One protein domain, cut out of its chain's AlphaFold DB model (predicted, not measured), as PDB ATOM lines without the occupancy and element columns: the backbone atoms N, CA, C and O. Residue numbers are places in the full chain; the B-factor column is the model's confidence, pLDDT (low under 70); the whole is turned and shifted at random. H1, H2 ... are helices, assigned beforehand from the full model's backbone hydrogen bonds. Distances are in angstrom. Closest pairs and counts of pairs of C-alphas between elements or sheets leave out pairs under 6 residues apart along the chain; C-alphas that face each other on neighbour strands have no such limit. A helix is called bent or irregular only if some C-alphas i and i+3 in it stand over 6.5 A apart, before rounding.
ATOM      1  N   ALA A  46       6.159  -4.909 -20.979       40.66
ATOM      2  CA  ALA A  46       6.168  -4.695 -22.432       40.66
ATOM      3  C   ALA A  46       6.485  -3.240 -22.834       40.66
ATOM      4  O   ALA A  46       7.122  -3.008 -23.861       40.66
ATOM      5  N   ALA A  47       6.095  -2.262 -22.010       38.84
ATOM      6  CA  ALA A  47       6.389  -0.846 -22.231       38.84
ATOM      7  C   ALA A  47       7.900  -0.499 -22.206       38.84
ATOM      8  O   ALA A  47       8.360   0.160 -23.141       38.84
ATOM      9  N   PRO A  48       8.711  -0.966 -21.231       39.88
ATOM     10  CA  PRO A  48      10.149  -0.692 -21.230       39.88
ATOM     11  C   PRO A  48      10.901  -1.468 -22.322       39.88
ATOM     12  O   PRO A  48      11.888  -0.965 -22.847       39.88
ATOM     13  N   ALA A  49      10.421  -2.651 -22.727       43.88
ATOM     14  CA  ALA A  49      11.029  -3.430 -23.809       43.88
ATOM     15  C   ALA A  49      10.829  -2.781 -25.192       43.88
ATOM     16  O   ALA A  49      11.747  -2.785 -26.013       43.88
ATOM     17  N   ALA A  50       9.662  -2.174 -25.439       40.06
ATOM     18  CA  ALA A  50       9.401  -1.410 -26.660       40.06
ATOM     19  C   ALA A  50      10.242  -0.122 -26.721       40.06
ATOM     20  O   ALA A  50      10.812   0.186 -27.765       40.06
ATOM     21  N   ALA A  51      10.391   0.587 -25.596       41.81
ATOM     22  CA  ALA A  51      11.252   1.768 -25.505       41.81
ATOM     23  C   ALA A  51      12.745   1.421 -25.689       41.81
ATOM     24  O   ALA A  51      13.458   2.126 -26.402       41.81
ATOM     25  N   ALA A  52      13.205   0.298 -25.126       44.06
ATOM     26  CA  ALA A  52      14.574  -0.186 -25.293       44.06
ATOM     27  C   ALA A  52      14.878  -0.630 -26.738       44.06
ATOM     28  O   ALA A  52      15.976  -0.382 -27.231       44.06
ATOM     29  N   ALA A  53      13.913  -1.230 -27.444       46.59
ATOM     30  CA  ALA A  53      14.070  -1.607 -28.851       46.59
ATOM     31  C   ALA A  53      14.163  -0.384 -29.781       46.59
ATOM     32  O   ALA A  53      14.952  -0.387 -30.727       46.59
ATOM     33  N   VAL A  54      13.407   0.680 -29.490       47.44
ATOM     34  CA  VAL A  54      13.482   1.958 -30.218       47.44
ATOM     35  C   VAL A  54      14.819   2.662 -29.951       47.44
ATOM     36  O   VAL A  54      15.447   3.144 -30.891       47.44
ATOM     37  N   ALA A  55      15.301   2.653 -28.704       46.31
ATOM     38  CA  ALA A  55      16.595   3.233 -28.338       46.31
ATOM     39  C   ALA A  55      17.788   2.469 -28.945       46.31
ATOM     40  O   ALA A  55      18.727   3.087 -29.442       46.31
ATOM     41  N   ALA A  56      17.739   1.133 -28.977       46.19
ATOM     42  CA  ALA A  56      18.786   0.309 -29.581       46.19
ATOM     43  C   ALA A  56      18.843   0.453 -31.114       46.19
ATOM     44  O   ALA A  56      19.926   0.434 -31.692       46.19
ATOM     45  N   ALA A  57      17.696   0.640 -31.777       44.09
ATOM     46  CA  ALA A  57      17.643   0.848 -33.223       44.09
ATOM     47  C   ALA A  57      18.066   2.269 -33.649       44.09
ATOM     48  O   ALA A  57      18.568   2.447 -34.758       44.09
ATOM     49  N   ALA A  58      17.910   3.269 -32.774       42.50
ATOM     50  CA  ALA A  58      18.377   4.636 -33.008       42.50
ATOM     51  C   ALA A  58      19.913   4.770 -32.955       42.50
ATOM     52  O   ALA A  58      20.471   5.652 -33.600       42.50
ATOM     53  N   ALA A  59      20.606   3.878 -32.239       43.72
ATOM     54  CA  ALA A  59      22.061   3.928 -32.075       43.72
ATOM     55  C   ALA A  59      22.864   3.372 -33.274       43.72
ATOM     56  O   ALA A  59      24.090   3.440 -33.260       43.72
ATOM     57  N   ALA A  60      22.207   2.808 -34.298       43.78
ATOM     58  CA  ALA A  60      22.860   1.934 -35.279       43.78
ATOM     59  C   ALA A  60      22.878   2.412 -36.752       43.78
ATOM     60  O   ALA A  60      23.287   1.628 -37.605       43.78
ATOM     61  N   GLY A  61      22.455   3.633 -37.116       39.94
ATOM     62  CA  GLY A  61      22.240   3.959 -38.542       39.94
ATOM     63  C   GLY A  61      22.670   5.347 -39.012       39.94
ATOM     64  O   GLY A  61      22.049   6.338 -38.644       39.94
ATOM     65  N   GLY A  62      23.670   5.383 -39.905       46.41
ATOM     66  CA  GLY A  62      23.976   6.513 -40.793       46.41
ATOM     67  C   GLY A  62      22.852   6.815 -41.797       46.41
ATOM     68  O   GLY A  62      21.843   6.115 -41.827       46.41
ATOM     69  N   SER A  63      23.029   7.879 -42.591       43.66
ATOM     70  CA  SER A  63      22.028   8.553 -43.445       43.66
ATOM     71  C   SER A  63      21.138   7.612 -44.278       43.66
ATOM     72  O   SER A  63      21.402   7.341 -45.448       43.66
ATOM     73  N   ALA A  64      20.062   7.123 -43.673       51.06
ATOM     74  CA  ALA A  64      19.045   6.293 -44.300       51.06
ATOM     75  C   ALA A  64      17.750   7.103 -44.447       51.06
ATOM     76  O   ALA A  64      17.521   8.030 -43.663       51.06
ATOM     77  N   PRO A  65      16.879   6.765 -45.415       60.91
ATOM     78  CA  PRO A  65      15.581   7.412 -45.546       60.91
ATOM     79  C   PRO A  65      14.809   7.290 -44.229       60.91
ATOM     80  O   PRO A  65      14.541   6.189 -43.733       60.91
ATOM     81  N   ALA A  66      14.504   8.447 -43.651       67.00
ATOM     82  CA  ALA A  66      13.881   8.570 -42.350       67.00
ATOM     83  C   ALA A  66      12.427   9.005 -42.514       67.00
ATOM     84  O   ALA A  66      12.126   9.956 -43.232       67.00
ATOM     85  N   VAL A  67      11.520   8.327 -41.819       74.44
ATOM     86  CA  VAL A  67      10.126   8.760 -41.702       74.44
ATOM     87  C   VAL A  67      10.044   9.552 -40.405       74.44
ATOM     88  O   VAL A  67      10.250   8.994 -39.330       74.44
ATOM     89  N   PHE A  68       9.841  10.868 -40.508       75.00
ATOM     90  CA  PHE A  68       9.871  11.796 -39.365       75.00
ATOM     91  C   PHE A  68      11.166  11.744 -38.533       75.00
ATOM     92  O   PHE A  68      11.133  11.817 -37.308       75.00
ATOM     93  N   GLY A  69      12.320  11.578 -39.188       81.50
ATOM     94  CA  GLY A  69      13.612  11.483 -38.496       81.50
ATOM     95  C   GLY A  69      13.894  10.122 -37.845       81.50
ATOM     96  O   GLY A  69      14.964   9.937 -37.276       81.50
ATOM     97  N   VAL A  70      12.983   9.146 -37.966       84.50
ATOM     98  CA  VAL A  70      13.192   7.769 -37.500       84.50
ATOM     99  C   VAL A  70      13.631   6.887 -38.674       84.50
ATOM    100  O   VAL A  70      12.953   6.874 -39.709       84.50
ATOM    101  N   PRO A  71      14.729   6.117 -38.553       87.94
ATOM    102  CA  PRO A  71      15.173   5.237 -39.626       87.94
ATOM    103  C   PRO A  71      14.156   4.115 -39.872       87.94
ATOM    104  O   PRO A  71      13.612   3.528 -38.931       87.94
ATOM    105  N   ALA A  72      13.936   3.759 -41.141       86.25
ATOM    106  CA  ALA A  72      12.976   2.720 -41.535       86.25
ATOM    107  C   ALA A  72      13.194   1.374 -40.807       86.25
ATOM    108  O   ALA A  72      12.235   0.707 -40.416       86.25
ATOM    109  N   ALA A  73      14.455   1.007 -40.548       88.62
ATOM    110  CA  ALA A  73      14.818  -0.208 -39.817       88.62
ATOM    111  C   ALA A  73      14.324  -0.210 -38.356       88.62
ATOM    112  O   ALA A  73      13.932  -1.258 -37.832       88.62
ATOM    113  N   ALA A  74      14.294   0.957 -37.702       88.75
ATOM    114  CA  ALA A  74      13.765   1.087 -36.348       88.75
ATOM    115  C   ALA A  74      12.248   0.899 -36.329       88.75
ATOM    116  O   ALA A  74      11.737   0.187 -35.469       88.75
ATOM    117  N   ILE A  75      11.530   1.451 -37.312       90.44
ATOM    118  CA  ILE A  75      10.072   1.280 -37.438       90.44
ATOM    119  C   ILE A  75       9.726  -0.188 -37.714       90.44
ATOM    120  O   ILE A  75       8.814  -0.743 -37.095       90.44
ATOM    121  N   PHE A  76      10.485  -0.853 -38.588       91.19
ATOM    122  CA  PHE A  76      10.336  -2.285 -38.855       91.19
ATOM    123  C   PHE A  76      10.532  -3.133 -37.587       91.19
ATOM    124  O   PHE A  76       9.715  -4.002 -37.265       91.19
ATOM    125  N   SER A  77      11.592  -2.851 -36.830       92.62
ATOM    126  CA  SER A  77      11.911  -3.584 -35.604       92.62
ATOM    127  C   SER A  77      10.883  -3.318 -34.505       92.62
ATOM    128  O   SER A  77      10.412  -4.255 -33.864       92.62
ATOM    129  N   ALA A  78      10.476  -2.059 -34.327       91.06
ATOM    130  CA  ALA A  78       9.486  -1.655 -33.336       91.06
ATOM    131  C   ALA A  78       8.102  -2.249 -33.631       91.06
ATOM    132  O   ALA A  78       7.480  -2.818 -32.736       91.06
ATOM    133  N   SER A  79       7.633  -2.183 -34.883       90.75
ATOM    134  CA  SER A  79       6.345  -2.773 -35.279       90.75
ATOM    135  C   SER A  79       6.321  -4.284 -35.034       90.75
ATOM    136  O   SER A  79       5.390  -4.793 -34.412       90.75
ATOM    137  N   SER A  80       7.385  -4.994 -35.411       91.50
ATOM    138  CA  SER A  80       7.512  -6.436 -35.169       91.50
ATOM    139  C   SER A  80       7.583  -6.771 -33.673       91.50
ATOM    140  O   SER A  80       6.903  -7.686 -33.206       91.50
ATOM    141  N   ALA A  81       8.352  -6.001 -32.897       92.81
ATOM    142  CA  ALA A  81       8.501  -6.190 -31.454       92.81
ATOM    143  C   ALA A  81       7.192  -5.958 -30.685       92.81
ATOM    144  O   ALA A  81       6.933  -6.658 -29.708       92.81
ATOM    145  N   VAL A  82       6.354  -5.016 -31.127       90.50
ATOM    146  CA  VAL A  82       5.030  -4.760 -30.539       90.50
ATOM    147  C   VAL A  82       4.028  -5.844 -30.930       90.50
ATOM    148  O   VAL A  82       3.191  -6.229 -30.117       90.50
ATOM    149  N   LEU A  83       4.105  -6.384 -32.146       91.62
ATOM    150  CA  LEU A  83       3.102  -7.332 -32.633       91.62
ATOM    151  C   LEU A  83       3.239  -8.722 -32.029       91.62
ATOM    152  O   LEU A  83       2.231  -9.319 -31.661       91.62
ATOM    153  N   VAL A  84       4.457  -9.226 -31.841       92.00
ATOM    154  CA  VAL A  84       4.682 -10.543 -31.220       92.00
ATOM    155  C   VAL A  84       3.940 -10.715 -29.877       92.00
ATOM    156  O   VAL A  84       3.199 -11.695 -29.740       92.00
ATOM    157  N   PRO A  85       4.052  -9.807 -28.884       91.25
ATOM    158  CA  PRO A  85       3.318  -9.938 -27.628       91.25
ATOM    159  C   PRO A  85       1.806  -9.744 -27.799       91.25
ATOM    160  O   PRO A  85       1.034 -10.425 -27.126       91.25
ATOM    161  N   VAL A  86       1.362  -8.880 -28.719       90.62
ATOM    162  CA  VAL A  86      -0.063  -8.704 -29.050       90.62
ATOM    163  C   VAL A  86      -0.655 -10.024 -29.567       90.62
ATOM    164  O   VAL A  86      -1.687 -10.476 -29.067       90.62
ATOM    165  N   TYR A  87       0.025 -10.698 -30.495       91.69
ATOM    166  CA  TYR A  87      -0.385 -12.005 -31.014       91.69
ATOM    167  C   TYR A  87      -0.323 -13.105 -29.956       91.69
ATOM    168  O   TYR A  87      -1.247 -13.913 -29.861       91.69
ATOM    169  N   ALA A  88       0.709 -13.118 -29.110       91.81
ATOM    170  CA  ALA A  88       0.797 -14.065 -28.002       91.81
ATOM    171  C   ALA A  88      -0.381 -13.901 -27.021       91.81
ATOM    172  O   ALA A  88      -0.991 -14.891 -26.611       91.81
ATOM    173  N   LEU A  89      -0.760 -12.664 -26.688       90.12
ATOM    174  CA  LEU A  89      -1.918 -12.381 -25.835       90.12
ATOM    175  C   LEU A  89      -3.237 -12.822 -26.483       90.12
ATOM    176  O   LEU A  89      -4.092 -13.384 -25.793       90.12
ATOM    177  N   MET A  90      -3.396 -12.619 -27.794       89.81
ATOM    178  CA  MET A  90      -4.574 -13.081 -28.536       89.81
ATOM    179  C   MET A  90      -4.650 -14.611 -28.639       89.81
ATOM    180  O   MET A  90      -5.735 -15.172 -28.500       89.81
ATOM    181  N   ALA A  91      -3.521 -15.297 -28.831       90.69
ATOM    182  CA  ALA A  91      -3.482 -16.750 -28.982       90.69
ATOM    183  C   ALA A  91      -3.654 -17.497 -27.648       90.69
ATOM    184  O   ALA A  91      -4.428 -18.451 -27.569       90.69
ATOM    185  N   PHE A  92      -2.955 -17.075 -26.588       89.94
ATOM    186  CA  PHE A  92      -2.917 -17.810 -25.316       89.94
ATOM    187  C   PHE A  92      -3.952 -17.341 -24.291       89.94
ATOM    188  O   PHE A  92      -4.352 -18.122 -23.427       89.94
ATOM    189  N   ALA A  93      -4.394 -16.085 -24.364       87.88
ATOM    190  CA  ALA A  93      -5.313 -15.508 -23.387       87.88
ATOM    191  C   ALA A  93      -6.447 -14.681 -24.033       87.88
ATOM    192  O   ALA A  93      -6.697 -13.550 -23.599       87.88
ATOM    193  N   PRO A  94      -7.208 -15.231 -25.005       83.62
ATOM    194  CA  PRO A  94      -8.275 -14.493 -25.696       83.62
ATOM    195  C   PRO A  94      -9.421 -14.066 -24.765       83.62
ATOM    196  O   PRO A  94     -10.132 -13.101 -25.038       83.62
ATOM    197  N   ALA A  95      -9.610 -14.773 -23.646       81.62
ATOM    198  CA  ALA A  95     -10.646 -14.477 -22.657       81.62
ATOM    199  C   ALA A  95     -10.197 -13.497 -21.556       81.62
ATOM    200  O   ALA A  95     -10.993 -13.181 -20.667       81.62
ATOM    201  N   SER A  96      -8.943 -13.030 -21.570       86.94
ATOM    202  CA  SER A  96      -8.481 -12.078 -20.560       86.94
ATOM    203  C   SER A  96      -9.187 -10.728 -20.731       86.94
ATOM    204  O   SER A  96      -9.492 -10.306 -21.850       86.94
ATOM    205  N   LYS A  97      -9.455 -10.038 -19.615       86.19
ATOM    206  CA  LYS A  97     -10.063  -8.698 -19.648       86.19
ATOM    207  C   LYS A  97      -9.183  -7.707 -20.407       86.19
ATOM    208  O   LYS A  97      -9.699  -6.905 -21.163       86.19
ATOM    209  N   LEU A  98      -7.861  -7.831 -20.273       82.12
ATOM    210  CA  LEU A  98      -6.906  -6.969 -20.965       82.12
ATOM    211  C   LEU A  98      -6.971  -7.172 -22.484       82.12
ATOM    212  O   LEU A  98      -7.097  -6.200 -23.217       82.12
ATOM    213  N   THR A  99      -6.986  -8.417 -22.968       84.12
ATOM    214  CA  THR A  99      -7.132  -8.693 -24.407       84.12
ATOM    215  C   THR A  99      -8.486  -8.203 -24.932       84.12
ATOM    216  O   THR A  99      -8.560  -7.611 -26.005       84.12
ATOM    217  N   ARG A 100      -9.572  -8.398 -24.173       84.31
ATOM    218  CA  ARG A 100     -10.907  -7.928 -24.575       84.31
ATOM    219  C   ARG A 100     -11.018  -6.412 -24.611       84.31
ATOM    220  O   ARG A 100     -11.419  -5.867 -25.632       84.31
ATOM    221  N   ASP A 101     -10.649  -5.744 -23.531       84.25
ATOM    222  CA  ASP A 101     -10.883  -4.312 -23.381       84.25
ATOM    223  C   ASP A 101      -9.832  -3.496 -24.144       84.25
ATOM    224  O   ASP A 101     -10.184  -2.556 -24.852       84.25
ATOM    225  N   ALA A 102      -8.555  -3.893 -24.084       79.62
ATOM    226  CA  ALA A 102      -7.459  -3.127 -24.675       79.62
ATOM    227  C   ALA A 102      -7.114  -3.508 -26.125       79.62
ATOM    228  O   ALA A 102      -6.640  -2.643 -26.852       79.62
ATOM    229  N   LEU A 103      -7.326  -4.757 -26.571       81.00
ATOM    230  CA  LEU A 103      -6.968  -5.179 -27.942       81.00
ATOM    231  C   LEU A 103      -8.182  -5.372 -28.861       81.00
ATOM    232  O   LEU A 103      -8.121  -5.041 -30.044       81.00
ATOM    233  N   LEU A 104      -9.268  -5.956 -28.352       81.94
ATOM    234  CA  LEU A 104     -10.433  -6.308 -29.173       81.94
ATOM    235  C   LEU A 104     -11.434  -5.148 -29.270       81.94
ATOM    236  O   LEU A 104     -11.946  -4.870 -30.360       81.94
ATOM    237  N   ASN A 105     -11.700  -4.475 -28.148       83.81
ATOM    238  CA  ASN A 105     -12.656  -3.370 -28.063       83.81
ATOM    239  C   ASN A 105     -12.024  -2.008 -28.368       83.81
ATOM    240  O   ASN A 105     -12.703  -1.143 -28.916       83.81
ATOM    241  N   SER A 106     -10.745  -1.811 -28.037       88.38
ATOM    242  CA  SER A 106     -10.067  -0.549 -28.323       88.38
ATOM    243  C   SER A 106      -9.650  -0.465 -29.797       88.38
ATOM    244  O   SER A 106      -8.903  -1.326 -30.270       88.38
ATOM    245  N   PRO A 107     -10.057   0.585 -30.533       88.88
ATOM    246  CA  PRO A 107      -9.561   0.835 -31.881       88.88
ATOM    247  C   PRO A 107      -8.124   1.387 -31.888       88.88
ATOM    248  O   PRO A 107      -7.534   1.508 -32.957       88.88
ATOM    249  N   ALA A 108      -7.542   1.712 -30.725       88.00
ATOM    250  CA  ALA A 108      -6.282   2.450 -30.620       88.00
ATOM    251  C   ALA A 108      -5.103   1.769 -31.332       88.00
ATOM    252  O   ALA A 108      -4.363   2.442 -32.043       88.00
ATOM    253  N   LEU A 109      -4.947   0.445 -31.195       88.12
ATOM    254  CA  LEU A 109      -3.869  -0.294 -31.866       88.12
ATOM    255  C   LEU A 109      -3.980  -0.187 -33.396       88.12
ATOM    256  O   LEU A 109      -2.985   0.056 -34.071       88.12
ATOM    257  N   TYR A 110      -5.196  -0.334 -33.929       88.19
ATOM    258  CA  TYR A 110      -5.466  -0.264 -35.367       88.19
ATOM    259  C   TYR A 110      -5.279   1.152 -35.897       88.19
ATOM    260  O   TYR A 110      -4.693   1.325 -36.957       88.19
ATOM    261  N   LEU A 111      -5.730   2.161 -35.148       90.88
ATOM    262  CA  LEU A 111      -5.548   3.564 -35.512       90.88
ATOM    263  C   LEU A 111      -4.073   3.967 -35.487       90.88
ATOM    264  O   LEU A 111      -3.630   4.663 -36.390       90.88
ATOM    265  N   LEU A 112      -3.296   3.492 -34.509       90.31
ATOM    266  CA  LEU A 112      -1.853   3.731 -34.451       90.31
ATOM    267  C   LEU A 112      -1.146   3.085 -35.644       90.31
ATOM    268  O   LEU A 112      -0.335   3.732 -36.303       90.31
ATOM    269  N   LEU A 113      -1.475   1.830 -35.958       89.31
ATOM    270  CA  LEU A 113      -0.867   1.116 -37.079       89.31
ATOM    271  C   LEU A 113      -1.286   1.720 -38.433       89.31
ATOM    272  O   LEU A 113      -0.455   1.847 -39.326       89.31
ATOM    273  N   ALA A 114      -2.537   2.172 -38.559       90.94
ATOM    274  CA  ALA A 114      -3.029   2.906 -39.722       90.94
ATOM    275  C   ALA A 114      -2.356   4.280 -39.861       90.94
ATOM    276  O   ALA A 114      -1.974   4.657 -40.963       90.94
ATOM    277  N   ALA A 115      -2.147   5.009 -38.764       91.56
ATOM    278  CA  ALA A 115      -1.415   6.271 -38.778       91.56
ATOM    279  C   ALA A 115       0.050   6.061 -39.195       91.56
ATOM    280  O   ALA A 115       0.552   6.793 -40.044       91.56
ATOM    281  N   ALA A 116       0.714   5.024 -38.672       89.94
ATOM    282  CA  ALA A 116       2.064   4.637 -39.091       89.94
ATOM    283  C   ALA A 116       2.113   4.229 -40.575       89.94
ATOM    284  O   ALA A 116       3.050   4.583 -41.292       89.94
ATOM    285  N   TYR A 117       1.087   3.532 -41.065       92.50
ATOM    286  CA  TYR A 117       0.945   3.200 -42.479       92.50
ATOM    287  C   TYR A 117       0.780   4.456 -43.347       92.50
ATOM    288  O   TYR A 117       1.518   4.630 -44.306       92.50
ATOM    289  N   VAL A 118      -0.122   5.377 -42.997       93.31
ATOM    290  CA  VAL A 118      -0.334   6.625 -43.755       93.31
ATOM    291  C   VAL A 118       0.921   7.504 -43.738       93.31
ATOM    292  O   VAL A 118       1.290   8.074 -44.761       93.31
ATOM    293  N   ALA A 119       1.620   7.567 -42.606       89.88
ATOM    294  CA  ALA A 119       2.900   8.256 -42.470       89.88
ATOM    295  C   ALA A 119       3.981   7.694 -43.406       89.88
ATOM    296  O   ALA A 119       4.620   8.435 -44.153       89.88
ATOM    297  N   THR A 120       4.183   6.375 -43.372       89.88
ATOM    298  CA  THR A 120       5.157   5.699 -44.241       89.88
ATOM    299  C   THR A 120       4.745   5.768 -45.708       89.88
ATOM    300  O   THR A 120       5.610   5.919 -46.565       89.88
ATOM    301  N   PHE A 121       3.443   5.753 -45.999       91.81
ATOM    302  CA  PHE A 121       2.902   5.957 -47.337       91.81
ATOM    303  C   PHE A 121       3.221   7.357 -47.858       91.81
ATOM    304  O   PHE A 121       3.742   7.481 -48.959       91.81
ATOM    305  N   ALA A 122       2.982   8.404 -47.064       89.69
ATOM    306  CA  ALA A 122       3.304   9.777 -47.445       89.69
ATOM    307  C   ALA A 122       4.811   9.964 -47.694       89.69
ATOM    308  O   ALA A 122       5.200  10.579 -48.686       89.69
ATOM    309  N   ALA A 123       5.662   9.377 -46.847       88.00
ATOM    310  CA  ALA A 123       7.111   9.402 -47.038       88.00
ATOM    311  C   ALA A 123       7.549   8.635 -48.299       88.00
ATOM    312  O   ALA A 123       8.374   9.123 -49.068       88.00
ATOM    313  N   ALA A 124       6.971   7.458 -48.552       88.19
ATOM    314  CA  ALA A 124       7.239   6.692 -49.765       88.19
ATOM    315  C   ALA A 124       6.747   7.432 -51.020       88.19
ATOM    316  O   ALA A 124       7.432   7.439 -52.041       88.19
ATOM    317  N   TRP A 125       5.597   8.105 -50.935       89.69
ATOM    318  CA  TRP A 125       5.039   8.927 -52.007       89.69
ATOM    319  C   TRP A 125       5.996  10.047 -52.413       89.69
ATOM    320  O   TRP A 125       6.307  10.186 -53.594       89.69
ATOM    321  N   GLN A 126       6.529  10.780 -51.433       86.69
ATOM    322  CA  GLN A 126       7.537  11.822 -51.653       86.69
ATOM    323  C   GLN A 126       8.853  11.260 -52.210       86.69
ATOM    324  O   GLN A 126       9.512  11.922 -53.004       86.69
ATOM    325  N   ALA A 127       9.209  10.025 -51.851       82.62
ATOM    326  CA  ALA A 127      10.394   9.330 -52.353       82.62
ATOM    327  C   ALA A 127      10.239   8.753 -53.779       82.62
ATOM    328  O   ALA A 127      11.118   8.028 -54.242       82.62
ATOM    329  N   GLY A 128       9.142   9.056 -54.484       83.94
ATOM    330  CA  GLY A 128       8.932   8.650 -55.876       83.94
ATOM    331  C   GLY A 128       8.060   7.406 -56.070       83.94
ATOM    332  O   GLY A 128       7.933   6.934 -57.200       83.94
ATOM    333  N   LEU A 129       7.398   6.900 -55.018       85.00
ATOM    334  CA  LEU A 129       6.452   5.780 -55.134       85.00
ATOM    335  C   LEU A 129       5.325   6.075 -56.141       85.00
ATOM    336  O   LEU A 129       4.912   5.172 -56.862       85.00
ATOM    337  N   GLY A 130       4.854   7.325 -56.223       84.12
ATOM    338  CA  GLY A 130       3.805   7.716 -57.172       84.12
ATOM    339  C   GLY A 130       4.224   7.539 -58.635       84.12
ATOM    340  O   GLY A 130       3.461   6.999 -59.433       84.12
ATOM    341  N   ALA A 131       5.462   7.909 -58.975       82.12
ATOM    342  CA  ALA A 131       6.004   7.712 -60.320       82.12
ATOM    343  C   ALA A 131       6.188   6.219 -60.644       82.12
ATOM    344  O   ALA A 131       5.840   5.773 -61.736       82.12
ATOM    345  N   ALA A 132       6.670   5.430 -59.678       80.94
ATOM    346  CA  ALA A 132       6.839   3.987 -59.836       80.94
ATOM    347  C   ALA A 132       5.497   3.248 -60.012       80.94
ATOM    348  O   ALA A 132       5.375   2.381 -60.875       80.94
ATOM    349  N   LEU A 133       4.468   3.630 -59.248       83.94
ATOM    350  CA  LEU A 133       3.108   3.109 -59.412       83.94
ATOM    351  C   LEU A 133       2.501   3.503 -60.761       83.94
ATOM    352  O   LEU A 133       1.854   2.667 -61.384       83.94
ATOM    353  N   GLY A 134       2.736   4.732 -61.230       83.62
ATOM    354  CA  GLY A 134       2.318   5.173 -62.562       83.62
ATOM    355  C   GLY A 134       2.943   4.330 -63.676       83.62
ATOM    356  O   GLY A 134       2.231   3.831 -64.541       83.62
ATOM    357  N   ALA A 135       4.251   4.068 -63.605       79.12
ATOM    358  CA  ALA A 135       4.935   3.201 -64.568       79.12
ATOM    359  C   ALA A 135       4.401   1.755 -64.548       79.12
ATOM    360  O   ALA A 135       4.247   1.133 -65.598       79.12
ATOM    361  N   MET A 136       4.079   1.222 -63.364       80.56
ATOM    362  CA  MET A 136       3.473  -0.106 -63.232       80.56
ATOM    363  C   MET A 136       2.036  -0.143 -63.770       80.56
ATOM    364  O   MET A 136       1.634  -1.142 -64.362       80.56
ATOM    365  N   TRP A 137       1.269   0.933 -63.579       83.19
ATOM    366  CA  TRP A 137      -0.079   1.065 -64.124       83.19
ATOM    367  C   TRP A 137      -0.067   1.070 -65.653       83.19
ATOM    368  O   TRP A 137      -0.795   0.292 -66.260       83.19
ATOM    369  N   GLU A 138       0.809   1.865 -66.268       81.62
ATOM    370  CA  GLU A 138       0.995   1.902 -67.724       81.62
ATOM    371  C   GLU A 138       1.400   0.525 -68.275       81.62
ATOM    372  O   GLU A 138       0.792   0.020 -69.220       81.62
ATOM    373  N   ALA A 139       2.362  -0.146 -67.631       75.88
ATOM    374  CA  ALA A 139       2.771  -1.499 -68.009       75.88
ATOM    375  C   ALA A 139       1.628  -2.522 -67.859       75.88
ATOM    376  O   ALA A 139       1.431  -3.381 -68.721       75.88
ATOM    377  N   GLY A 140       0.840  -2.419 -66.786       81.69
ATOM    378  CA  GLY A 140      -0.325  -3.268 -66.551       81.69
ATOM    379  C   GLY A 140      -1.434  -3.029 -67.574       81.69
ATOM    380  O   GLY A 140      -2.015  -3.982 -68.090       81.69
ATOM    381  N   GLN A 141      -1.696  -1.771 -67.921       82.38
ATOM    382  CA  GLN A 141      -2.685  -1.405 -68.925       82.38
ATOM    383  C   GLN A 141      -2.266  -1.888 -70.316       82.38
ATOM    384  O   GLN A 141      -3.088  -2.463 -71.028       82.38
ATOM    385  N   ALA A 142      -0.982  -1.772 -70.666       78.06
ATOM    386  CA  ALA A 142      -0.431  -2.347 -71.888       78.06
ATOM    387  C   ALA A 142      -0.600  -3.878 -71.937       78.06
ATOM    388  O   ALA A 142      -1.020  -4.412 -72.963       78.06
ATOM    389  N   ALA A 143      -0.366  -4.587 -70.827       77.88
ATOM    390  CA  ALA A 143      -0.566  -6.038 -70.743       77.88
ATOM    391  C   ALA A 143      -2.046  -6.451 -70.871       77.88
ATOM    392  O   ALA A 143      -2.360  -7.451 -71.521       77.88
ATOM    393  N   VAL A 144      -2.967  -5.667 -70.296       81.88
ATOM    394  CA  VAL A 144      -4.419  -5.883 -70.423       81.88
ATOM    395  C   VAL A 144      -4.879  -5.665 -71.863       81.88
ATOM    396  O   VAL A 144      -5.614  -6.496 -72.395       81.88
ATOM    397  N   VAL A 145      -4.422  -4.594 -72.518       79.75
ATOM    398  CA  VAL A 145      -4.736  -4.309 -73.930       79.75
ATOM    399  C   VAL A 145      -4.144  -5.375 -74.855       79.75
ATOM    400  O   VAL A 145      -4.794  -5.784 -75.813       79.75
ATOM    401  N   ALA A 146      -2.956  -5.892 -74.539       77.00
ATOM    402  CA  ALA A 146      -2.330  -6.997 -75.262       77.00
ATOM    403  C   ALA A 146      -3.000  -8.365 -75.011       77.00
ATOM    404  O   ALA A 146      -2.591  -9.359 -75.611       77.00
ATOM    405  N   GLY A 147      -3.993  -8.453 -74.115       76.31
ATOM    406  CA  GLY A 147      -4.760  -9.674 -73.846       76.31
ATOM    407  C   GLY A 147      -3.943 -10.837 -73.274       76.31
ATOM    408  O   GLY A 147      -4.438 -11.963 -73.229       76.31
ATOM    409  N   SER A 148      -2.704 -10.595 -72.837       72.44
ATOM    410  CA  SER A 148      -1.807 -11.631 -72.328       72.44
ATOM    411  C   SER A 148      -1.335 -11.281 -70.910       72.44
ATOM    412  O   SER A 148      -0.473 -10.425 -70.722       72.44
ATOM    413  N   PRO A 149      -1.841 -11.969 -69.868       64.69
ATOM    414  CA  PRO A 149      -1.375 -11.750 -68.497       64.69
ATOM    415  C   PRO A 149       0.095 -12.159 -68.306       64.69
ATOM    416  O   PRO A 149       0.711 -11.781 -67.319       64.69
ATOM    417  N   ALA A 150       0.673 -12.902 -69.257       62.94
ATOM    418  CA  ALA A 150       2.095 -13.237 -69.294       62.94
ATOM    419  C   ALA A 150       3.002 -12.033 -69.618       62.94
ATOM    420  O   ALA A 150       4.201 -12.100 -69.361       62.94
ATOM    421  N   ALA A 151       2.449 -10.939 -70.156       62.78
ATOM    422  CA  ALA A 151       3.185  -9.702 -70.417       62.78
ATOM    423  C   ALA A 151       3.373  -8.826 -69.163       62.78
ATOM    424  O   ALA A 151       4.063  -7.811 -69.227       62.78
ATOM    425  N   LEU A 152       2.787  -9.206 -68.018       73.62
ATOM    426  CA  LEU A 152       3.082  -8.578 -66.730       73.62
ATOM    427  C   LEU A 152       4.504  -8.949 -66.297       73.62
ATOM    428  O   LEU A 152       4.738  -9.989 -65.680       73.62
ATOM    429  N   ASP A 153       5.459  -8.080 -66.616       73.38
ATOM    430  CA  ASP A 153       6.817  -8.212 -66.108       73.38
ATOM    431  C   ASP A 153       6.843  -7.905 -64.600       73.38
ATOM    432  O   ASP A 153       6.466  -6.823 -64.149       73.38
ATOM    433  N   LEU A 154       7.292  -8.876 -63.803       76.19
ATOM    434  CA  LEU A 154       7.426  -8.758 -62.348       76.19
ATOM    435  C   LEU A 154       8.724  -8.048 -61.933       76.19
ATOM    436  O   LEU A 154       8.871  -7.665 -60.772       76.19
ATOM    437  N   ARG A 155       9.678  -7.860 -62.855       80.25
ATOM    438  CA  ARG A 155      10.953  -7.167 -62.598       80.25
ATOM    439  C   ARG A 155      10.790  -5.739 -62.064       80.25
ATOM    440  O   ARG A 155      11.445  -5.441 -61.066       80.25
ATOM    441  N   PRO A 156       9.942  -4.861 -62.639       77.38
ATOM    442  CA  PRO A 156       9.728  -3.523 -62.085       77.38
ATOM    443  C   PRO A 156       9.161  -3.572 -60.663       77.38
ATOM    444  O   PRO A 156       9.610  -2.825 -59.798       77.38
ATOM    445  N   LEU A 157       8.255  -4.513 -60.382       79.38
ATOM    446  CA  LEU A 157       7.724  -4.708 -59.035       79.38
ATOM    447  C   LEU A 157       8.824  -5.158 -58.058       79.38
ATOM    448  O   LEU A 157       8.939  -4.614 -56.961       79.38
ATOM    449  N   ALA A 158       9.676  -6.102 -58.462       84.56
ATOM    450  CA  ALA A 158      10.814  -6.545 -57.657       84.56
ATOM    451  C   ALA A 158      11.813  -5.404 -57.385       84.56
ATOM    452  O   ALA A 158      12.320  -5.288 -56.270       84.56
ATOM    453  N   ALA A 159      12.050  -4.527 -58.365       84.19
ATOM    454  CA  ALA A 159      12.906  -3.354 -58.202       84.19
ATOM    455  C   ALA A 159      12.339  -2.356 -57.176       84.19
ATOM    456  O   ALA A 159      13.098  -1.798 -56.383       84.19
ATOM    457  N   MET A 160      11.012  -2.182 -57.117       81.69
ATOM    458  CA  MET A 160      10.364  -1.344 -56.097       81.69
ATOM    459  C   MET A 160      10.590  -1.880 -54.678       81.69
ATOM    460  O   MET A 160      10.866  -1.105 -53.765       81.69
ATOM    461  N   PHE A 161      10.560  -3.202 -54.491       85.62
ATOM    462  CA  PHE A 161      10.902  -3.834 -53.211       85.62
ATOM    463  C   PHE A 161      12.393  -3.733 -52.849       85.62
ATOM    464  O   PHE A 161      12.764  -3.996 -51.710       85.62
ATOM    465  N   GLY A 162      13.261  -3.286 -53.761       86.00
ATOM    466  CA  GLY A 162      14.637  -2.915 -53.424       86.00
ATOM    467  C   GLY A 162      14.725  -1.660 -52.545       86.00
ATOM    468  O   GLY A 162      15.726  -1.449 -51.862       86.00
ATOM    469  N   GLN A 163      13.680  -0.825 -52.522       86.81
ATOM    470  CA  GLN A 163      13.652   0.388 -51.713       86.81
ATOM    471  C   GLN A 163      13.192   0.083 -50.273       86.81
ATOM    472  O   GLN A 163      12.126  -0.512 -50.068       86.81
ATOM    473  N   PRO A 164      13.929   0.540 -49.240       89.12
ATOM    474  CA  PRO A 164      13.609   0.226 -47.847       89.12
ATOM    475  C   PRO A 164      12.271   0.829 -47.392       89.12
ATOM    476  O   PRO A 164      11.563   0.212 -46.601       89.12
ATOM    477  N   LEU A 165      11.891   2.002 -47.916       88.19
ATOM    478  CA  LEU A 165      10.604   2.638 -47.607       88.19
ATOM    479  C   LEU A 165       9.417   1.859 -48.180       88.19
ATOM    480  O   LEU A 165       8.423   1.672 -47.487       88.19
ATOM    481  N   VAL A 166       9.531   1.378 -49.420       89.81
ATOM    482  CA  VAL A 166       8.475   0.592 -50.074       89.81
ATOM    483  C   VAL A 166       8.316  -0.760 -49.385       89.81
ATOM    484  O   VAL A 166       7.196  -1.190 -49.113       89.81
ATOM    485  N   THR A 167       9.430  -1.391 -49.008       91.50
ATOM    486  CA  THR A 167       9.413  -2.632 -48.222       91.50
ATOM    487  C   THR A 167       8.766  -2.428 -46.856       91.50
ATOM    488  O   THR A 167       7.922  -3.226 -46.455       91.50
ATOM    489  N   LEU A 168       9.102  -1.343 -46.148       92.44
ATOM    490  CA  LEU A 168       8.478  -1.009 -44.866       92.44
ATOM    491  C   LEU A 168       6.972  -0.753 -45.015       92.44
ATOM    492  O   LEU A 168       6.190  -1.230 -44.196       92.44
ATOM    493  N   LEU A 169       6.567  -0.022 -46.054       93.19
ATOM    494  CA  LEU A 169       5.164   0.253 -46.349       93.19
ATOM    495  C   LEU A 169       4.387  -1.045 -46.598       93.19
ATOM    496  O   LEU A 169       3.334  -1.255 -46.000       93.19
ATOM    497  N   ALA A 170       4.921  -1.931 -47.441       92.31
ATOM    498  CA  ALA A 170       4.316  -3.227 -47.724       92.31
ATOM    499  C   ALA A 170       4.255  -4.120 -46.477       92.31
ATOM    500  O   ALA A 170       3.252  -4.795 -46.248       92.31
ATOM    501  N   TRP A 171       5.290  -4.083 -45.635       93.12
ATOM    502  CA  TRP A 171       5.309  -4.788 -44.357       93.12
ATOM    503  C   TRP A 171       4.218  -4.282 -43.408       93.12
ATOM    504  O   TRP A 171       3.436  -5.076 -42.891       93.12
ATOM    505  N   LEU A 172       4.103  -2.963 -43.216       93.06
ATOM    506  CA  LEU A 172       3.039  -2.371 -42.400       93.06
ATOM    507  C   LEU A 172       1.653  -2.666 -42.976       93.06
ATOM    508  O   LEU A 172       0.733  -2.946 -42.212       93.06
ATOM    509  N   HIS A 173       1.510  -2.671 -44.302       93.38
ATOM    510  CA  HIS A 173       0.274  -3.074 -44.962       93.38
ATOM    511  C   HIS A 173      -0.117  -4.505 -44.574       93.38
ATOM    512  O   HIS A 173      -1.215  -4.720 -44.060       93.38
ATOM    513  N   LEU A 174       0.799  -5.467 -44.729       91.88
ATOM    514  CA  LEU A 174       0.567  -6.862 -44.350       91.88
ATOM    515  C   LEU A 174       0.190  -6.985 -42.870       91.88
ATOM    516  O   LEU A 174      -0.832  -7.576 -42.541       91.88
ATOM    517  N   LEU A 175       0.950  -6.342 -41.984       91.44
ATOM    518  CA  LEU A 175       0.685  -6.375 -40.548       91.44
ATOM    519  C   LEU A 175      -0.684  -5.790 -40.188       91.44
ATOM    520  O   LEU A 175      -1.369  -6.341 -39.327       91.44
ATOM    521  N   THR A 176      -1.107  -4.693 -40.824       92.19
ATOM    522  CA  THR A 176      -2.445  -4.128 -40.580       92.19
ATOM    523  C   THR A 176      -3.545  -5.106 -40.978       92.19
ATOM    524  O   THR A 176      -4.463  -5.333 -40.188       92.19
ATOM    525  N   LEU A 177      -3.430  -5.736 -42.149       92.56
ATOM    526  CA  LEU A 177      -4.388  -6.738 -42.613       92.56
ATOM    527  C   LEU A 177      -4.411  -7.961 -41.694       92.56
ATOM    528  O   LEU A 177      -5.489  -8.386 -41.271       92.56
ATOM    529  N   ASP A 178      -3.244  -8.482 -41.322       92.44
ATOM    530  CA  ASP A 178      -3.128  -9.677 -40.490       92.44
ATOM    531  C   ASP A 178      -3.714  -9.443 -39.094       92.44
ATOM    532  O   ASP A 178      -4.455 -10.283 -38.583       92.44
ATOM    533  N   VAL A 179      -3.462  -8.281 -38.481       91.38
ATOM    534  CA  VAL A 179      -3.995  -7.961 -37.144       91.38
ATOM    535  C   VAL A 179      -5.514  -7.811 -37.183       91.38
ATOM    536  O   VAL A 179      -6.199  -8.286 -36.275       91.38
ATOM    537  N   VAL A 180      -6.064  -7.204 -38.238       91.88
ATOM    538  CA  VAL A 180      -7.519  -7.110 -38.435       91.88
ATOM    539  C   VAL A 180      -8.132  -8.500 -38.618       91.88
ATOM    540  O   VAL A 180      -9.142  -8.811 -37.986       91.88
ATOM    541  N   MET A 181      -7.507  -9.375 -39.408       92.56
ATOM    542  CA  MET A 181      -7.976 -10.753 -39.584       92.56
ATOM    543  C   MET A 181      -7.899 -11.554 -38.280       92.56
ATOM    544  O   MET A 181      -8.869 -12.215 -37.895       92.56
ATOM    545  N   ALA A 182      -6.791 -11.455 -37.547       92.75
ATOM    546  CA  ALA A 182      -6.603 -12.117 -36.261       92.75
ATOM    547  C   ALA A 182      -7.641 -11.666 -35.225       92.75
ATOM    548  O   ALA A 182      -8.169 -12.495 -34.479       92.75
ATOM    549  N   ARG A 183      -7.990 -10.375 -35.217       91.81
ATOM    550  CA  ARG A 183      -9.052  -9.814 -34.375       91.81
ATOM    551  C   ARG A 183     -10.405 -10.448 -34.668       91.81
ATOM    552  O   ARG A 183     -11.090 -10.871 -33.736       91.81
ATOM    553  N   GLU A 184     -10.797 -10.516 -35.936       91.81
ATOM    554  CA  GLU A 184     -12.086 -11.094 -36.326       91.81
ATOM    555  C   GLU A 184     -12.147 -12.589 -35.996       91.81
ATOM    556  O   GLU A 184     -13.142 -13.056 -35.435       91.81
ATOM    557  N   ILE A 185     -11.057 -13.328 -36.226       92.62
ATOM    558  CA  ILE A 185     -10.933 -14.737 -35.821       92.62
ATOM    559  C   ILE A 185     -11.072 -14.871 -34.299       92.62
ATOM    560  O   ILE A 185     -11.808 -15.736 -33.824       92.62
ATOM    561  N   ALA A 186     -10.412 -14.012 -33.518       90.81
ATOM    562  CA  ALA A 186     -10.495 -14.036 -32.061       90.81
ATOM    563  C   ALA A 186     -11.916 -13.723 -31.554       90.81
ATOM    564  O   ALA A 186     -12.427 -14.440 -30.688       90.81
ATOM    565  N   LEU A 187     -12.589 -12.709 -32.110       90.31
ATOM    566  CA  LEU A 187     -13.979 -12.374 -31.776       90.31
ATOM    567  C   LEU A 187     -14.943 -13.508 -32.134       90.31
ATOM    568  O   LEU A 187     -15.835 -13.837 -31.348       90.31
ATOM    569  N   ASP A 188     -14.762 -14.128 -33.295       91.00
ATOM    570  CA  ASP A 188     -15.583 -15.251 -33.736       91.00
ATOM    571  C   ASP A 188     -15.338 -16.506 -32.882       91.00
ATOM    572  O   ASP A 188     -16.284 -17.195 -32.494       91.00
ATOM    573  N   GLY A 189     -14.093 -16.759 -32.473       89.38
ATOM    574  CA  GLY A 189     -13.741 -17.797 -31.501       89.38
ATOM    575  C   GLY A 189     -14.430 -17.623 -30.157       89.38
ATOM    576  O   GLY A 189     -14.995 -18.573 -29.617       89.38
ATOM    577  N   LEU A 190     -14.458 -16.394 -29.638       88.62
ATOM    578  CA  LEU A 190     -15.140 -16.078 -28.381       88.62
ATOM    579  C   LEU A 190     -16.660 -16.278 -28.466       88.62
ATOM    580  O   LEU A 190     -17.274 -16.644 -27.466       88.62
ATOM    581  N   ARG A 191     -17.269 -16.043 -29.636       88.62
ATOM    582  CA  ARG A 191     -18.710 -16.259 -29.864       88.62
ATOM    583  C   ARG A 191     -19.060 -17.733 -30.047       88.62
ATOM    584  O   ARG A 191     -20.124 -18.165 -29.618       88.62
ATOM    585  N   THR A 192     -18.187 -18.494 -30.701       88.06
ATOM    586  CA  THR A 192     -18.431 -19.901 -31.057       88.06
ATOM    587  C   THR A 192     -17.903 -20.896 -30.022       88.06
ATOM    588  O   THR A 192     -18.331 -22.048 -30.025       88.06
ATOM    589  N   GLY A 193     -17.004 -20.473 -29.130       85.38
ATOM    590  CA  GLY A 193     -16.347 -21.337 -28.146       85.38
ATOM    591  C   GLY A 193     -15.307 -22.285 -28.753       85.38
ATOM    592  O   GLY A 193     -14.927 -23.262 -28.111       85.38
ATOM    593  N   VAL A 194     -14.864 -22.033 -29.989       87.38
ATOM    594  CA  VAL A 194     -13.869 -22.852 -30.696       87.38
ATOM    595  C   VAL A 194     -12.460 -22.365 -30.348       87.38
ATOM    596  O   VAL A 194     -12.231 -21.165 -30.208       87.38
ATOM    597  N   ALA A 195     -11.502 -23.288 -30.205       87.81
ATOM    598  CA  ALA A 195     -10.103 -22.936 -29.977       87.81
ATOM    599  C   ALA A 195      -9.548 -22.153 -31.181       87.81
ATOM    600  O   ALA A 195      -9.556 -22.661 -32.299       87.81
ATOM    601  N   THR A 196      -9.076 -20.927 -30.952       90.75
ATOM    602  CA  THR A 196      -8.555 -20.027 -32.001       90.75
ATOM    603  C   THR A 196      -7.046 -19.853 -31.983       90.75
ATOM    604  O   THR A 196      -6.510 -19.174 -32.854       90.75
ATOM    605  N   ALA A 197      -6.344 -20.460 -31.022       91.94
ATOM    606  CA  ALA A 197      -4.908 -20.258 -30.847       91.94
ATOM    607  C   ALA A 197      -4.107 -20.611 -32.113       91.94
ATOM    608  O   ALA A 197      -3.238 -19.848 -32.521       91.94
ATOM    609  N   HIS A 198      -4.428 -21.727 -32.774       91.19
ATOM    610  CA  HIS A 198      -3.747 -22.162 -33.997       91.19
ATOM    611  C   HIS A 198      -4.051 -21.244 -35.183       91.19
ATOM    612  O   HIS A 198      -3.135 -20.880 -35.908       91.19
ATOM    613  N   SER A 199      -5.305 -20.819 -35.353       93.19
ATOM    614  CA  SER A 199      -5.704 -19.904 -36.428       93.19
ATOM    615  C   SER A 199      -5.086 -18.516 -36.265       93.19
ATOM    616  O   SER A 199      -4.658 -17.926 -37.250       93.19
ATOM    617  N   VAL A 200      -4.989 -18.008 -35.031       92.81
ATOM    618  CA  VAL A 200      -4.341 -16.721 -34.725       92.81
ATOM    619  C   VAL A 200      -2.832 -16.801 -34.967       92.81
ATOM    620  O   VAL A 200      -2.268 -15.887 -35.563       92.81
ATOM    621  N   LEU A 201      -2.180 -17.900 -34.571       92.50
ATOM    622  CA  LEU A 201      -0.759 -18.120 -34.860       92.50
ATOM    623  C   LEU A 201      -0.498 -18.271 -36.365       92.50
ATOM    624  O   LEU A 201       0.480 -17.730 -36.865       92.50
ATOM    625  N   LEU A 202      -1.374 -18.957 -37.102       91.50
ATOM    626  CA  LEU A 202      -1.272 -19.059 -38.560       91.50
ATOM    627  C   LEU A 202      -1.493 -17.711 -39.245       91.50
ATOM    628  O   LEU A 202      -0.803 -17.419 -40.211       91.50
ATOM    629  N   CYS A 203      -2.383 -16.870 -38.718       91.50
ATOM    630  CA  CYS A 203      -2.592 -15.515 -39.221       91.50
ATOM    631  C   CYS A 203      -1.342 -14.632 -39.062       91.50
ATOM    632  O   CYS A 203      -1.103 -13.785 -39.907       91.50
ATOM    633  N   PHE A 204      -0.528 -14.856 -38.023       90.00
ATOM    634  CA  PHE A 204       0.736 -14.135 -37.824       90.00
ATOM    635  C   PHE A 204       1.811 -14.488 -38.865       90.00
ATOM    636  O   PHE A 204       2.604 -13.631 -39.237       90.00
ATOM    637  N   PHE A 205       1.872 -15.746 -39.316       88.56
ATOM    638  CA  PHE A 205       2.850 -16.163 -40.331       88.56
ATOM    639  C   PHE A 205       2.334 -15.970 -41.757       88.56
ATOM    640  O   PHE A 205       3.095 -15.626 -42.655       88.56
ATOM    641  N   PHE A 206       1.050 -16.250 -41.960       88.12
ATOM    642  CA  PHE A 206       0.398 -16.307 -43.257       88.12
ATOM    643  C   PHE A 206      -1.082 -15.937 -43.089       88.12
ATOM    644  O   PHE A 206      -1.945 -16.824 -43.037       88.12
ATOM    645  N   GLY A 207      -1.378 -14.635 -43.040       85.94
ATOM    646  CA  GLY A 207      -2.720 -14.052 -42.916       85.94
ATOM    647  C   GLY A 207      -3.874 -14.885 -43.492       85.94
ATOM    648  O   GLY A 207      -4.717 -15.376 -42.732       85.94
ATOM    649  N   PRO A 208      -3.911 -15.143 -44.817       89.81
ATOM    650  CA  PRO A 208      -5.025 -15.859 -45.445       89.81
ATOM    651  C   PRO A 208      -5.152 -17.320 -44.989       89.81
ATOM    652  O   PRO A 208      -6.262 -17.850 -44.891       89.81
ATOM    653  N   THR A 209      -4.044 -17.984 -44.655       90.31
ATOM    654  CA  THR A 209      -4.075 -19.383 -44.196       90.31
ATOM    655  C   THR A 209      -4.695 -19.512 -42.806       90.31
ATOM    656  O   THR A 209      -5.379 -20.501 -42.529       90.31
ATOM    657  N   GLY A 210      -4.540 -18.493 -41.952       90.44
ATOM    658  CA  GLY A 210      -5.191 -18.432 -40.645       90.44
ATOM    659  C   GLY A 210      -6.715 -18.436 -40.765       90.44
ATOM    660  O   GLY A 210      -7.400 -19.147 -40.022       90.44
ATOM    661  N   LEU A 211      -7.249 -17.721 -41.758       90.12
ATOM    662  CA  LEU A 211      -8.685 -17.658 -42.028       90.12
ATOM    663  C   LEU A 211      -9.237 -18.999 -42.533       90.12
ATOM    664  O   LEU A 211     -10.280 -19.457 -42.060       90.12
ATOM    665  N   ILE A 212      -8.503 -19.673 -43.424       93.31
ATOM    666  CA  ILE A 212      -8.852 -21.018 -43.913       93.31
ATOM    667  C   ILE A 212      -8.824 -22.031 -42.761       93.31
ATOM    668  O   ILE A 212      -9.774 -22.795 -42.586       93.31
ATOM    669  N   SER A 213      -7.781 -22.003 -41.928       92.81
ATOM    670  CA  SER A 213      -7.674 -22.860 -40.742       92.81
ATOM    671  C   SER A 213      -8.857 -22.664 -39.791       92.81
ATOM    672  O   SER A 213      -9.448 -23.633 -39.303       92.81
ATOM    673  N   HIS A 214      -9.268 -21.415 -39.559       91.31
ATOM    674  CA  HIS A 214     -10.431 -21.117 -38.726       91.31
ATOM    675  C   HIS A 214     -11.730 -21.651 -39.331       91.31
ATOM    676  O   HIS A 214     -12.508 -22.306 -38.634       91.31
ATOM    677  N   ALA A 215     -11.937 -21.454 -40.634       90.75
ATOM    678  CA  ALA A 215     -13.091 -21.995 -41.345       90.75
ATOM    679  C   ALA A 215     -13.152 -23.529 -41.234       90.75
ATOM    680  O   ALA A 215     -14.192 -24.076 -40.862       90.75
ATOM    681  N   LEU A 216     -12.029 -24.223 -41.446       90.75
ATOM    682  CA  LEU A 216     -11.929 -25.678 -41.278       90.75
ATOM    683  C   LEU A 216     -12.252 -26.110 -39.844       90.75
ATOM    684  O   LEU A 216     -13.039 -27.031 -39.623       90.75
ATOM    685  N   THR A 217     -11.722 -25.399 -38.852       89.94
ATOM    686  CA  THR A 217     -11.955 -25.719 -37.435       89.94
ATOM    687  C   THR A 217     -13.420 -25.530 -37.056       89.94
ATOM    688  O   THR A 217     -13.983 -26.345 -36.316       89.94
ATOM    689  N   ARG A 218     -14.080 -24.506 -37.610       88.00
ATOM    690  CA  ARG A 218     -15.523 -24.292 -37.462       88.00
ATOM    691  C   ARG A 218     -16.342 -25.399 -38.110       88.00
ATOM    692  O   ARG A 218     -17.330 -25.820 -37.512       88.00
ATOM    693  N   LEU A 219     -15.951 -25.893 -39.282       88.19
ATOM    694  CA  LEU A 219     -16.644 -26.999 -39.952       88.19
ATOM    695  C   LEU A 219     -16.550 -28.301 -39.142       88.19
ATOM    696  O   LEU A 219     -17.560 -28.984 -38.942       88.19
ATOM    697  N   VAL A 220     -15.367 -28.601 -38.602       87.44
ATOM    698  CA  VAL A 220     -15.127 -29.802 -37.785       87.44
ATOM    699  C   VAL A 220     -15.827 -29.701 -36.424       87.44
ATOM    700  O   VAL A 220     -16.510 -30.635 -36.002       87.44
ATOM    701  N   SER A 221     -15.726 -28.554 -35.751       82.12
ATOM    702  CA  SER A 221     -16.321 -28.344 -34.420       82.12
ATOM    703  C   SER A 221     -17.842 -28.165 -34.478       82.12
ATOM    704  O   SER A 221     -18.566 -28.663 -33.616       82.12
ATOM    705  N   GLY A 222     -18.353 -27.510 -35.524       65.44
ATOM    706  CA  GLY A 222     -19.783 -27.280 -35.745       65.44
ATOM    707  C   GLY A 222     -20.566 -28.550 -36.091       65.44
ATOM    708  O   GLY A 222     -21.735 -28.667 -35.716       65.44
ATOM    709  N   SER A 223     -19.925 -29.534 -36.728       55.78
ATOM    710  CA  SER A 223     -20.551 -30.828 -37.039       55.78
ATOM    711  C   SER A 223     -20.845 -31.669 -35.791       55.78
ATOM    712  O   SER A 223     -21.838 -32.396 -35.757       55.78
ATOM    713  N   LYS A 224     -20.061 -31.520 -34.716       50.88
ATOM    714  CA  LYS A 224     -20.253 -32.282 -33.468       50.88
ATOM    715  C   LYS A 224     -21.428 -31.796 -32.607       50.88
ATOM    716  O   LYS A 224     -21.960 -32.571 -31.820       50.88
TER     717      LYS A 224
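What this domain is: This is residues 46 to 224 of the 554 residues of the protein "Predicted protein" of Chlamydomonas reinhardtii (UniProt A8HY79). What shape do these coordinates make? They make a flat slab of helices, with H6 in the middle and H2, H4a, H7 and H8 packed round it, while H1 covers H2 on the side away from H6. At one end of the slab the helix H4 turns a corner, its arm H4b runs off about perpendicular to H4a, and the chain folds back through H5 to H6. What is it made of? The printed part has 179 residues with eight named helices, H1 to H8 in order, and no named strand, and its class is all helix. It is loose, with a radius of gyration of the C-alphas of 19.5 A and spans of 52 by 49 by 22 A.

How they stand to each other: How do the first helices stand? H1, residues 46 to 58, and H2, residues 72 to 92, form a helical hairpin: they touch at a shallow tilt of 20 degrees, opposite ways, and their closest C-alphas, of Ala 57 and Ala 74, are 5.0 A apart. With residues 86 to 90 alone, H2 only just touches H3, residues 97 to 104, with 3 pairs of C-alphas within 8 A, the closest those of Leu 89 and Thr 99 at 6.5 A. Where does H4 bend? H4, residues 108 to 145, was assigned as one helix by its hydrogen bonds but is bent, with C-alphas 127 and 130 8.3 A apart. Its arms H4a, residues 108 to 127, and H4b, residues 130 to 145, are about perpendicular at 85 degrees. What touches H6? H6, residues 164 to 192, touches H4a, closest at the C-alphas of Ala 124 and Leu 165, 5.7 A, and H2, closest at those of Phe 76 and Leu 168, 6.4 A. It also touches H7, residues 197 to 205, closest at the C-alphas of Ala 182 and Val 200, 5.4 A, and H8, residues 207 to 224, closest at those of Asp 178 and Gly 207, 5.0 A. How complete are the helix backbones? Every O i to N i+4 pair is within hydrogen-bond range in H1, H3, H4a, H4b, H6, H7 and H5, residues 155 to 160; in H2 it is 15 of 17 and in H8 12 of 14.

Where its parts are: Where do the helices begin and end? H1 begins at C-alpha 46, (6.168, -4.695, -22.432), and H8 ends at C-alpha 224, (-20.253, -32.282, -33.468). Which are long? H6 measures 41.4 A, H2 30.6 A, H4a 28.2 A and H8 27.0 A from first to last C-alpha.

The domain as a whole: How far does it reach? The two C-alphas farthest apart, of Ser 63 and Lys 224, are 59.6 A apart, and the printed part has no cut. Which link is long, and where is confidence low? The link from H1 to H2, 13 residues, is long. The pLDDT is under 70 at residues 46 to 66, 149 to 151 and 222 to 224.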